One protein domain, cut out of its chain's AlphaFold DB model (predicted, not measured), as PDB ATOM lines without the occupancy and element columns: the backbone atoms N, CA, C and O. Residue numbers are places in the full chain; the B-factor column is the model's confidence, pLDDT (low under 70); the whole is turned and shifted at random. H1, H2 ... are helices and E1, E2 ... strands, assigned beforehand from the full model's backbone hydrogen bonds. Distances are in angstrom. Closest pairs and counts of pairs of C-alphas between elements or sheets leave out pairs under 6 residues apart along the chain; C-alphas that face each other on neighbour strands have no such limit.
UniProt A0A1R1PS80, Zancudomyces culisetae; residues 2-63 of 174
ATOM      1  N   HIS A   2     -10.918  45.200 -15.045       61.41
ATOM      2  CA  HIS A   2     -10.296  46.539 -15.077       61.41
ATOM      3  C   HIS A   2      -9.586  47.055 -13.805       61.41
ATOM      4  O   HIS A   2      -8.612  47.784 -13.944       61.41
ATOM      5  N   MET A   3     -10.041  46.748 -12.585       69.25
ATOM      6  CA  MET A   3      -9.446  47.324 -11.361       69.25
ATOM      7  C   MET A   3      -8.130  46.640 -10.951       69.25
ATOM      8  O   MET A   3      -7.162  47.307 -10.604       69.25
ATOM      9  N   VAL A   4      -8.075  45.314 -11.045       66.81
ATOM     10  CA  VAL A   4      -6.893  44.514 -10.690       66.81
ATOM     11  C   VAL A   4      -5.742  44.784 -11.660       66.81
ATOM     12  O   VAL A   4      -4.612  45.007 -11.232       66.81
ATOM     13  N   SER A   5      -6.046  44.883 -12.957       68.69
ATOM     14  CA  SER A   5      -5.074  45.278 -13.981       68.69
ATOM     15  C   SER A   5      -4.489  46.668 -13.697       68.69
ATOM     16  O   SER A   5      -3.285  46.857 -13.828       68.69
ATOM     17  N   ARG A   6      -5.302  47.629 -13.213       73.38
ATOM     18  CA  ARG A   6      -4.808  48.952 -12.762       73.38
ATOM     19  C   ARG A   6      -3.831  48.841 -11.617       73.38
ATOM     20  O   ARG A   6      -2.817  49.534 -11.636       73.38
ATOM     21  N   LEU A   7      -4.144  48.009 -10.629       76.94
ATOM     22  CA  LEU A   7      -3.287  47.863  -9.463       76.94
ATOM     23  C   LEU A   7      -1.933  47.277  -9.867       76.94
ATOM     24  O   LEU A   7      -0.910  47.877  -9.561       76.94
ATOM     25  N   ILE A   8      -1.935  46.180 -10.631       76.50
ATOM     26  CA  ILE A   8      -0.715  45.512 -11.105       76.50
ATOM     27  C   ILE A   8       0.149  46.466 -11.937       76.50
ATOM     28  O   ILE A   8       1.324  46.650 -11.628       76.50
ATOM     29  N   LEU A   9      -0.431  47.146 -12.931       77.06
ATOM     30  CA  LEU A   9       0.308  48.091 -13.774       77.06
ATOM     31  C   LEU A   9       0.881  49.263 -12.965       77.06
ATOM     32  O   LEU A   9       1.998  49.725 -13.217       77.06
ATOM     33  N   ARG A  10       0.152  49.730 -11.944       76.25
ATOM     34  CA  ARG A  10       0.658  50.743 -11.013       76.25
ATOM     35  C   ARG A  10       1.840  50.212 -10.198       76.25
ATOM     36  O   ARG A  10       2.832  50.924 -10.088       76.25
ATOM     37  N   VAL A  11       1.775  48.977  -9.690       76.69
ATOM     38  CA  VAL A  11       2.902  48.339  -8.983       76.69
ATOM     39  C   VAL A  11       4.126  48.260  -9.892       76.69
ATOM     40  O   VAL A  11       5.212  48.674  -9.491       76.69
ATOM     41  N   MET A  12       3.941  47.781 -11.124       75.88
ATOM     42  CA  MET A  12       5.016  47.589 -12.101       75.88
ATOM     43  C   MET A  12       5.724  48.901 -12.435       75.88
ATOM     44  O   MET A  12       6.949  48.985 -12.365       75.88
ATOM     45  N   THR A  13       4.947  49.943 -12.737       72.69
ATOM     46  CA  THR A  13       5.473  51.260 -13.123       72.69
ATOM     47  C   THR A  13       6.140  51.991 -11.959       72.69
ATOM     48  O   THR A  13       7.191  52.596 -12.146       72.69
ATOM     49  N   GLN A  14       5.581  51.913 -10.745       72.50
ATOM     50  CA  GLN A  14       6.170  52.551  -9.560       72.50
ATOM     51  C   GLN A  14       7.476  51.891  -9.109       72.50
ATOM     52  O   GLN A  14       8.337  52.571  -8.559       72.50
ATOM     53  N   ASN A  15       7.628  50.584  -9.334       69.38
ATOM     54  CA  ASN A  15       8.803  49.826  -8.900       69.38
ATOM     55  C   ASN A  15       9.842  49.623 -10.014       69.38
ATOM     56  O   ASN A  15      10.794  48.879  -9.797       69.38
ATOM     57  N   GLN A  16       9.673  50.263 -11.181       72.38
ATOM     58  CA  GLN A  16      10.569  50.119 -12.341       72.38
ATOM     59  C   GLN A  16      10.808  48.642 -12.714       72.38
ATOM     60  O   GLN A  16      11.887  48.260 -13.154       72.38
ATOM     61  N   LEU A  17       9.783  47.798 -12.529       68.06
ATOM     62  CA  LEU A  17       9.848  46.354 -12.798       68.06
ATOM     63  C   LEU A  17       9.791  46.030 -14.293       68.06
ATOM     64  O   LEU A  17       9.768  44.868 -14.675       68.06
ATOM     65  N   LEU A  18       9.747  47.051 -15.139       66.75
ATOM     66  CA  LEU A  18       9.881  46.940 -16.577       66.75
ATOM     67  C   LEU A  18      10.885  47.992 -17.023       66.75
ATOM     68  O   LEU A  18      10.847  49.127 -16.539       66.75
ATOM     69  N   SER A  19      11.778  47.615 -17.933       55.19
ATOM     70  CA  SER A  19      12.774  48.512 -18.506       55.19
ATOM     71  C   SER A  19      12.081  49.571 -19.357       55.19
ATOM     72  O   SER A  19      11.845  49.402 -20.553       55.19
ATOM     73  N   THR A  20      11.733  50.695 -18.742       53.00
ATOM     74  CA  THR A  20      11.400  51.899 -19.489       53.00
ATOM     75  C   THR A  20      12.693  52.660 -19.718       53.00
ATOM     76  O   THR A  20      13.033  53.559 -18.955       53.00
ATOM     77  N   GLU A  21      13.440  52.280 -20.755       50.19
ATOM     78  CA  GLU A  21      14.312  53.264 -21.392       50.19
ATOM     79  C   GLU A  21      13.402  54.432 -21.822       50.19
ATOM     80  O   GLU A  21      12.328  54.195 -22.380       50.19
ATOM     81  N   ASP A  22      13.790  55.648 -21.444       48.59
ATOM     82  CA  ASP A  22      13.214  56.956 -21.792       48.59
ATOM     83  C   ASP A  22      12.299  57.700 -20.801       48.59
ATOM     84  O   ASP A  22      11.372  57.188 -20.172       48.59
ATOM     85  N   ASN A  23      12.570  59.012 -20.760       46.91
ATOM     86  CA  ASN A  23      11.904  60.099 -20.034       46.91
ATOM     87  C   ASN A  23      10.444  60.370 -20.487       46.91
ATOM     88  O   ASN A  23       9.872  61.406 -20.149       46.91
ATOM     89  N   GLU A  24       9.799  59.450 -21.208       51.31
ATOM     90  CA  GLU A  24       8.438  59.584 -21.759       51.31
ATOM     91  C   GLU A  24       7.365  58.929 -20.873       51.31
ATOM     92  O   GLU A  24       6.459  58.227 -21.328       51.31
ATOM     93  N   GLY A  25       7.458  59.149 -19.559       57.72
ATOM     94  CA  GLY A  25       6.748  58.347 -18.560       57.72
ATOM     95  C   GLY A  25       5.221  58.249 -18.709       57.72
ATOM     96  O   GLY A  25       4.638  57.341 -18.131       57.72
ATOM     97  N   VAL A  26       4.539  59.135 -19.445       62.06
ATOM     98  CA  VAL A  26       3.079  59.054 -19.670       62.06
ATOM     99  C   VAL A  26       2.716  58.202 -20.894       62.06
ATOM    100  O   VAL A  26       1.845  57.344 -20.754       62.06
ATOM    101  N   SER A  27       3.377  58.381 -22.046       67.44
ATOM    102  CA  SER A  27       3.094  57.599 -23.267       67.44
ATOM    103  C   SER A  27       3.358  56.117 -23.049       67.44
ATOM    104  O   SER A  27       2.480  55.294 -23.293       67.44
ATOM    105  N   LYS A  28       4.499  55.779 -22.445       69.62
ATOM    106  CA  LYS A  28       4.883  54.383 -22.203       69.62
ATOM    107  C   LYS A  28       3.959  53.668 -21.213       69.62
ATOM    108  O   LYS A  28       3.697  52.477 -21.339       69.62
ATOM    109  N   ARG A  29       3.386  54.399 -20.244       69.88
ATOM    110  CA  ARG A  29       2.338  53.866 -19.350       69.88
ATOM    111  C   ARG A  29       1.042  53.560 -20.095       69.88
ATOM    112  O   ARG A  29       0.359  52.607 -19.733       69.88
ATOM    113  N   LEU A  30       0.690  54.373 -21.089       73.88
ATOM    114  CA  LEU A  30      -0.500  54.168 -21.908       73.88
ATOM    115  C   LEU A  30      -0.305  53.016 -22.904       73.88
ATOM    116  O   LEU A  30      -1.221  52.227 -23.108       73.88
ATOM    117  N   GLU A  31       0.894  52.873 -23.466       80.06
ATOM    118  CA  GLU A  31       1.280  51.712 -24.276       80.06
ATOM    119  C   GLU A  31       1.197  50.425 -23.460       80.06
ATOM    120  O   GLU A  31       0.466  49.515 -23.839       80.06
ATOM    121  N   LEU A  32       1.828  50.398 -22.281       78.00
ATOM    122  CA  LEU A  32       1.750  49.276 -21.347       78.00
ATOM    123  C   LEU A  32       0.295  48.924 -20.994       78.00
ATOM    124  O   LEU A  32      -0.086  47.757 -20.946       78.00
ATOM    125  N   TRP A  33      -0.528  49.946 -20.753       79.31
ATOM    126  CA  TRP A  33      -1.947  49.789 -20.447       79.31
ATOM    127  C   TRP A  33      -2.721  49.110 -21.580       79.31
ATOM    128  O   TRP A  33      -3.572  48.263 -21.317       79.31
ATOM    129  N   ASN A  34      -2.431  49.482 -22.825       83.06
ATOM    130  CA  ASN A  34      -3.081  48.918 -24.004       83.06
ATOM    131  C   ASN A  34      -2.512  47.545 -24.389       83.06
ATOM    132  O   ASN A  34      -3.214  46.759 -25.020       83.06
ATOM    133  N   ALA A  35      -1.259  47.268 -24.021       84.12
ATOM    134  CA  ALA A  35      -0.574  46.017 -24.316       84.12
ATOM    135  C   ALA A  35      -0.906  44.899 -23.319       84.12
ATOM    136  O   ALA A  35      -0.773  43.727 -23.670       84.12
ATOM    137  N   VAL A  36      -1.320  45.233 -22.085       86.00
ATOM    138  CA  VAL A  36      -1.569  44.215 -21.057       86.00
ATOM    139  C   VAL A  36      -2.679  43.264 -21.491       86.00
ATOM    140  O   VAL A  36      -3.819  43.650 -21.756       86.00
ATOM    141  N   GLU A  37      -2.343  41.986 -21.512       87.88
ATOM    142  CA  GLU A  37      -3.260  40.919 -21.864       87.88
ATOM    143  C   GLU A  37      -3.077  39.784 -20.860       87.88
ATOM    144  O   GLU A  37      -1.955  39.435 -20.487       87.88
ATOM    145  N   PHE A  38      -4.196  39.239 -20.389       88.75
ATOM    146  CA  PHE A  38      -4.210  38.186 -19.383       88.75
ATOM    147  C   PHE A  38      -4.635  36.860 -19.992       88.75
ATOM    148  O   PHE A  38      -5.506  36.802 -20.857       88.75
ATOM    149  N   TRP A  39      -4.062  35.797 -19.451       87.06
ATOM    150  CA  TRP A  39      -4.415  34.418 -19.728       87.06
ATOM    151  C   TRP A  39      -4.741  33.702 -18.414       87.06
ATOM    152  O   TRP A  39      -4.214  34.059 -17.362       87.06
ATOM    153  N   ASN A  40      -5.611  32.693 -18.458       85.19
ATOM    154  CA  ASN A  40      -5.878  31.835 -17.306       85.19
ATOM    155  C   ASN A  40      -5.141  30.508 -17.494       85.19
ATOM    156  O   ASN A  40      -5.382  29.808 -18.477       85.19
ATOM    157  N   GLY A  41      -4.268  30.157 -16.548       80.00
ATOM    158  CA  GLY A  41      -3.620  28.847 -16.511       80.00
ATOM    159  C   GLY A  41      -4.614  27.697 -16.301       80.00
ATOM    160  O   GLY A  41      -5.808  27.922 -16.100       80.00
ATOM    161  N   GLU A  42      -4.109  26.460 -16.296       77.38
ATOM    162  CA  GLU A  42      -4.898  25.210 -16.249       77.38
ATOM    163  C   GLU A  42      -5.984  25.186 -15.157       77.38
ATOM    164  O   GLU A  42      -7.104  24.742 -15.396       77.38
ATOM    165  N   PHE A  43      -5.692  25.753 -13.986       83.19
ATOM    166  CA  PHE A  43      -6.604  25.809 -12.837       83.19
ATOM    167  C   PHE A  43      -7.163  27.216 -12.568       83.19
ATOM    168  O   PHE A  43      -7.615  27.524 -11.466       83.19
ATOM    169  N   GLY A  44      -7.104  28.110 -13.557       84.50
ATOM    170  CA  GLY A  44      -7.643  29.466 -13.452       84.50
ATOM    171  C   GLY A  44      -6.715  30.496 -12.805       84.50
ATOM    172  O   GLY A  44      -7.152  31.627 -12.593       84.50
ATOM    173  N   LYS A  45      -5.446  30.158 -12.514       88.19
ATOM    174  CA  LYS A  45      -4.437  31.134 -12.055       88.19
ATOM    175  C   LYS A  45      -4.227  32.198 -13.148       88.19
ATOM    176  O   LYS A  45      -3.797  31.829 -14.244       88.19
ATOM    177  N   PRO A  46      -4.497  33.491 -12.887       89.50
ATOM    178  CA  PRO A  46      -4.257  34.543 -13.868       89.50
ATOM    179  C   PRO A  46      -2.759  34.721 -14.127       89.50
ATOM    180  O   PRO A  46      -1.961  34.744 -13.191       89.50
ATOM    181  N   GLN A  47      -2.395  34.877 -15.392       90.06
ATOM    182  CA  GLN A  47      -1.035  35.089 -15.882       90.06
ATOM    183  C   GLN A  47      -1.049  36.164 -16.975       90.06
ATOM    184  O   GLN A  47      -2.107  36.495 -17.514       90.06
ATOM    185  N   PHE A  48       0.110  36.732 -17.302       90.31
ATOM    186  CA  PHE A  48       0.234  37.551 -18.507       90.31
ATOM    187  C   PHE A  48       0.245  36.655 -19.748       90.31
ATOM    188  O   PHE A  48       0.692  35.510 -19.683       90.31
ATOM    189  N   SER A  49      -0.250  37.162 -20.877       90.75
ATOM    190  CA  SER A  49      -0.142  36.442 -22.146       90.75
ATOM    191  C   SER A  49       1.324  36.307 -22.563       90.75
ATOM    192  O   SER A  49       2.147  37.179 -22.272       90.75
ATOM    193  N   GLN A  50       1.655  35.234 -23.288       90.44
ATOM    194  CA  GLN A  50       3.012  35.048 -23.813       90.44
ATOM    195  C   GLN A  50       3.441  36.243 -24.675       90.44
ATOM    196  O   GLN A  50       4.554  36.730 -24.536       90.44
ATOM    197  N   LYS A  51       2.514  36.786 -25.477       90.38
ATOM    198  CA  LYS A  51       2.737  37.987 -26.288       90.38
ATOM    199  C   LYS A  51       3.186  39.184 -25.443       90.38
ATOM    200  O   LYS A  51       4.120  39.878 -25.829       90.38
ATOM    201  N   PHE A  52       2.536  39.429 -24.304       89.31
ATOM    202  CA  PHE A  52       2.934  40.507 -23.399       89.31
ATOM    203  C   PHE A  52       4.333  40.267 -22.817       89.31
ATOM    204  O   PHE A  52       5.145  41.187 -22.767       89.31
ATOM    205  N   LEU A  53       4.626  39.031 -22.404       88.88
ATOM    206  CA  LEU A  53       5.920  38.660 -21.823       88.88
ATOM    207  C   LEU A  53       7.073  38.750 -22.832       88.88
ATOM    208  O   LEU A  53       8.168  39.162 -22.456       88.88
ATOM    209  N   ASP A  54       6.833  38.417 -24.101       89.31
ATOM    210  CA  ASP A  54       7.835  38.522 -25.169       89.31
ATOM    211  C   ASP A  54       8.237  39.984 -25.436       89.31
ATOM    212  O   ASP A  54       9.391  40.267 -25.752       89.31
ATOM    213  N   GLU A  55       7.291  40.918 -25.297       86.88
ATOM    214  CA  GLU A  55       7.495  42.345 -25.570       86.88
ATOM    215  C   GLU A  55       8.044  43.110 -24.355       86.88
ATOM    216  O   GLU A  55       8.905  43.978 -24.500       86.88
ATOM    217  N   TRP A  56       7.569  42.783 -23.149       82.56
ATOM    218  CA  TRP A  56       7.856  43.551 -21.931       82.56
ATOM    219  C   TRP A  56       8.780  42.825 -20.941       82.56
ATOM    220  O   TRP A  56       9.254  43.434 -19.982       82.56
ATOM    221  N   GLY A  57       9.093  41.554 -21.187       85.06
ATOM    222  CA  GLY A  57       9.952  40.722 -20.349       85.06
ATOM    223  C   GLY A  57       9.189  39.857 -19.343       85.06
ATOM    224  O   GLY A  57       7.995  40.032 -19.092       85.06
ATOM    225  N   THR A  58       9.907  38.899 -18.751       87.19
ATOM    226  CA  THR A  58       9.336  37.930 -17.808       87.19
ATOM    227  C   THR A  58       8.830  38.604 -16.539       87.19
ATOM    228  O   THR A  58       9.561  39.328 -15.857       87.19
ATOM    229  N   LEU A  59       7.576  38.316 -16.195       87.50
ATOM    230  CA  LEU A  59       6.936  38.826 -14.998       87.50
ATOM    231  C   LEU A  59       5.881  37.847 -14.484       87.50
ATOM    232  O   LEU A  59       5.012  37.395 -15.228       87.50
ATOM    233  N   HIS A  60       5.919  37.590 -13.184       88.56
ATOM    234  CA  HIS A  60       4.942  36.795 -12.459       88.56
ATOM    235  C   HIS A  60       4.176  37.702 -11.506       88.56
ATOM    236  O   HIS A  60       4.737  38.630 -10.917       88.56
ATOM    237  N   PHE A  61       2.886  37.432 -11.331       89.56
ATOM    238  CA  PHE A  61       2.075  38.127 -10.345       89.56
ATOM    239  C   PHE A  61       1.114  37.174  -9.647       89.56
ATOM    240  O   PHE A  61       0.738  36.124 -10.168       89.56
ATOM    241  N   ASN A  62       0.685  37.574  -8.458       91.50
ATOM    242  CA  ASN A  62      -0.434  36.950  -7.780       91.50
ATOM    243  C   ASN A  62      -1.219  37.997  -6.993       91.50
ATOM    244  O   ASN A  62      -0.672  39.027  -6.598       91.50
ATOM    245  N   ILE A  63      -2.512  37.752  -6.800       90.62
ATOM    246  CA  ILE A  63      -3.408  38.667  -6.098       90.62
ATOM    247  C   ILE A  63      -4.144  37.885  -5.020       90.62
ATOM    248  O   ILE A  63      -4.588  36.760  -5.248       90.62
TER     249      ILE A  63
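What this domain is: This is residues 2 to 63 of the 174 residues of a protein of Zancudomyces culisetae (UniProt A0A1R1PS80). The model is an elongated body with a small two-strand hairpin, E1 and E2, toward one end and a long loop, residues 15 to 26, at the other. H2 and E1 follow each other along the long axis, with H1 and E3 to one side and H3 to the other. The printed part has 62 residues, with three named helices and three named strands in the order H1, H2, E1, E2, H3, E3; the class is mixed, helices and strands, and the one sheet is antiparallel, E1 - E2. It is compact, with a radius of gyration of the C-alphas of 11.7 A and spans of 40 by 23 by 18 A.

How they stand to each other: H1, residues 2 to 14, and H2, residues 27 to 35, form a helical hairpin. They only just touch, with 3 pairs of C-alphas within 8 A, through residues 9 to 13 of H1 alone; the closest C-alphas, of Leu 9 and Trp 33, are 7.2 A apart. They run opposite ways at a steep tilt of 42 degrees. E1, residues 38 to 40, and E2, residues 46 to 48, are an antiparallel hairpin, with N 39 and O 47 within hydrogen-bond range at 2.8 A. H3, residues 50 to 56, is close to H2 but not clearly touching, the closest C-alphas, of Ala 35 and Phe 52, being 6.6 A apart. E3, residues 60 to 63, pairs with no named strand; its closest C-alpha to E2 is that of Phe 61, 7.0 A from that of Gln 47. H1 and H3 are apart. In H1, H2 and H3 every O i to N i+4 pair is within hydrogen-bond range.

Where its parts are: H1 begins at C-alpha 2 (-10.296, 46.539, -15.077) and is 18.4 A long. H2 measures 12.2 A, H3 10.0 A and E3 10.7 A, ending at C-alpha 63 (-3.408, 38.667, -6.098).

The domain as a whole: The C-alphas farthest apart, of Asn 23 and Phe 43, are 39.6 A apart. The link from H1 to H2 is long; the other links are tight. The printed part has no cut. The pLDDT is under 70 at residues 2 to 5, 15 and 17 to 29.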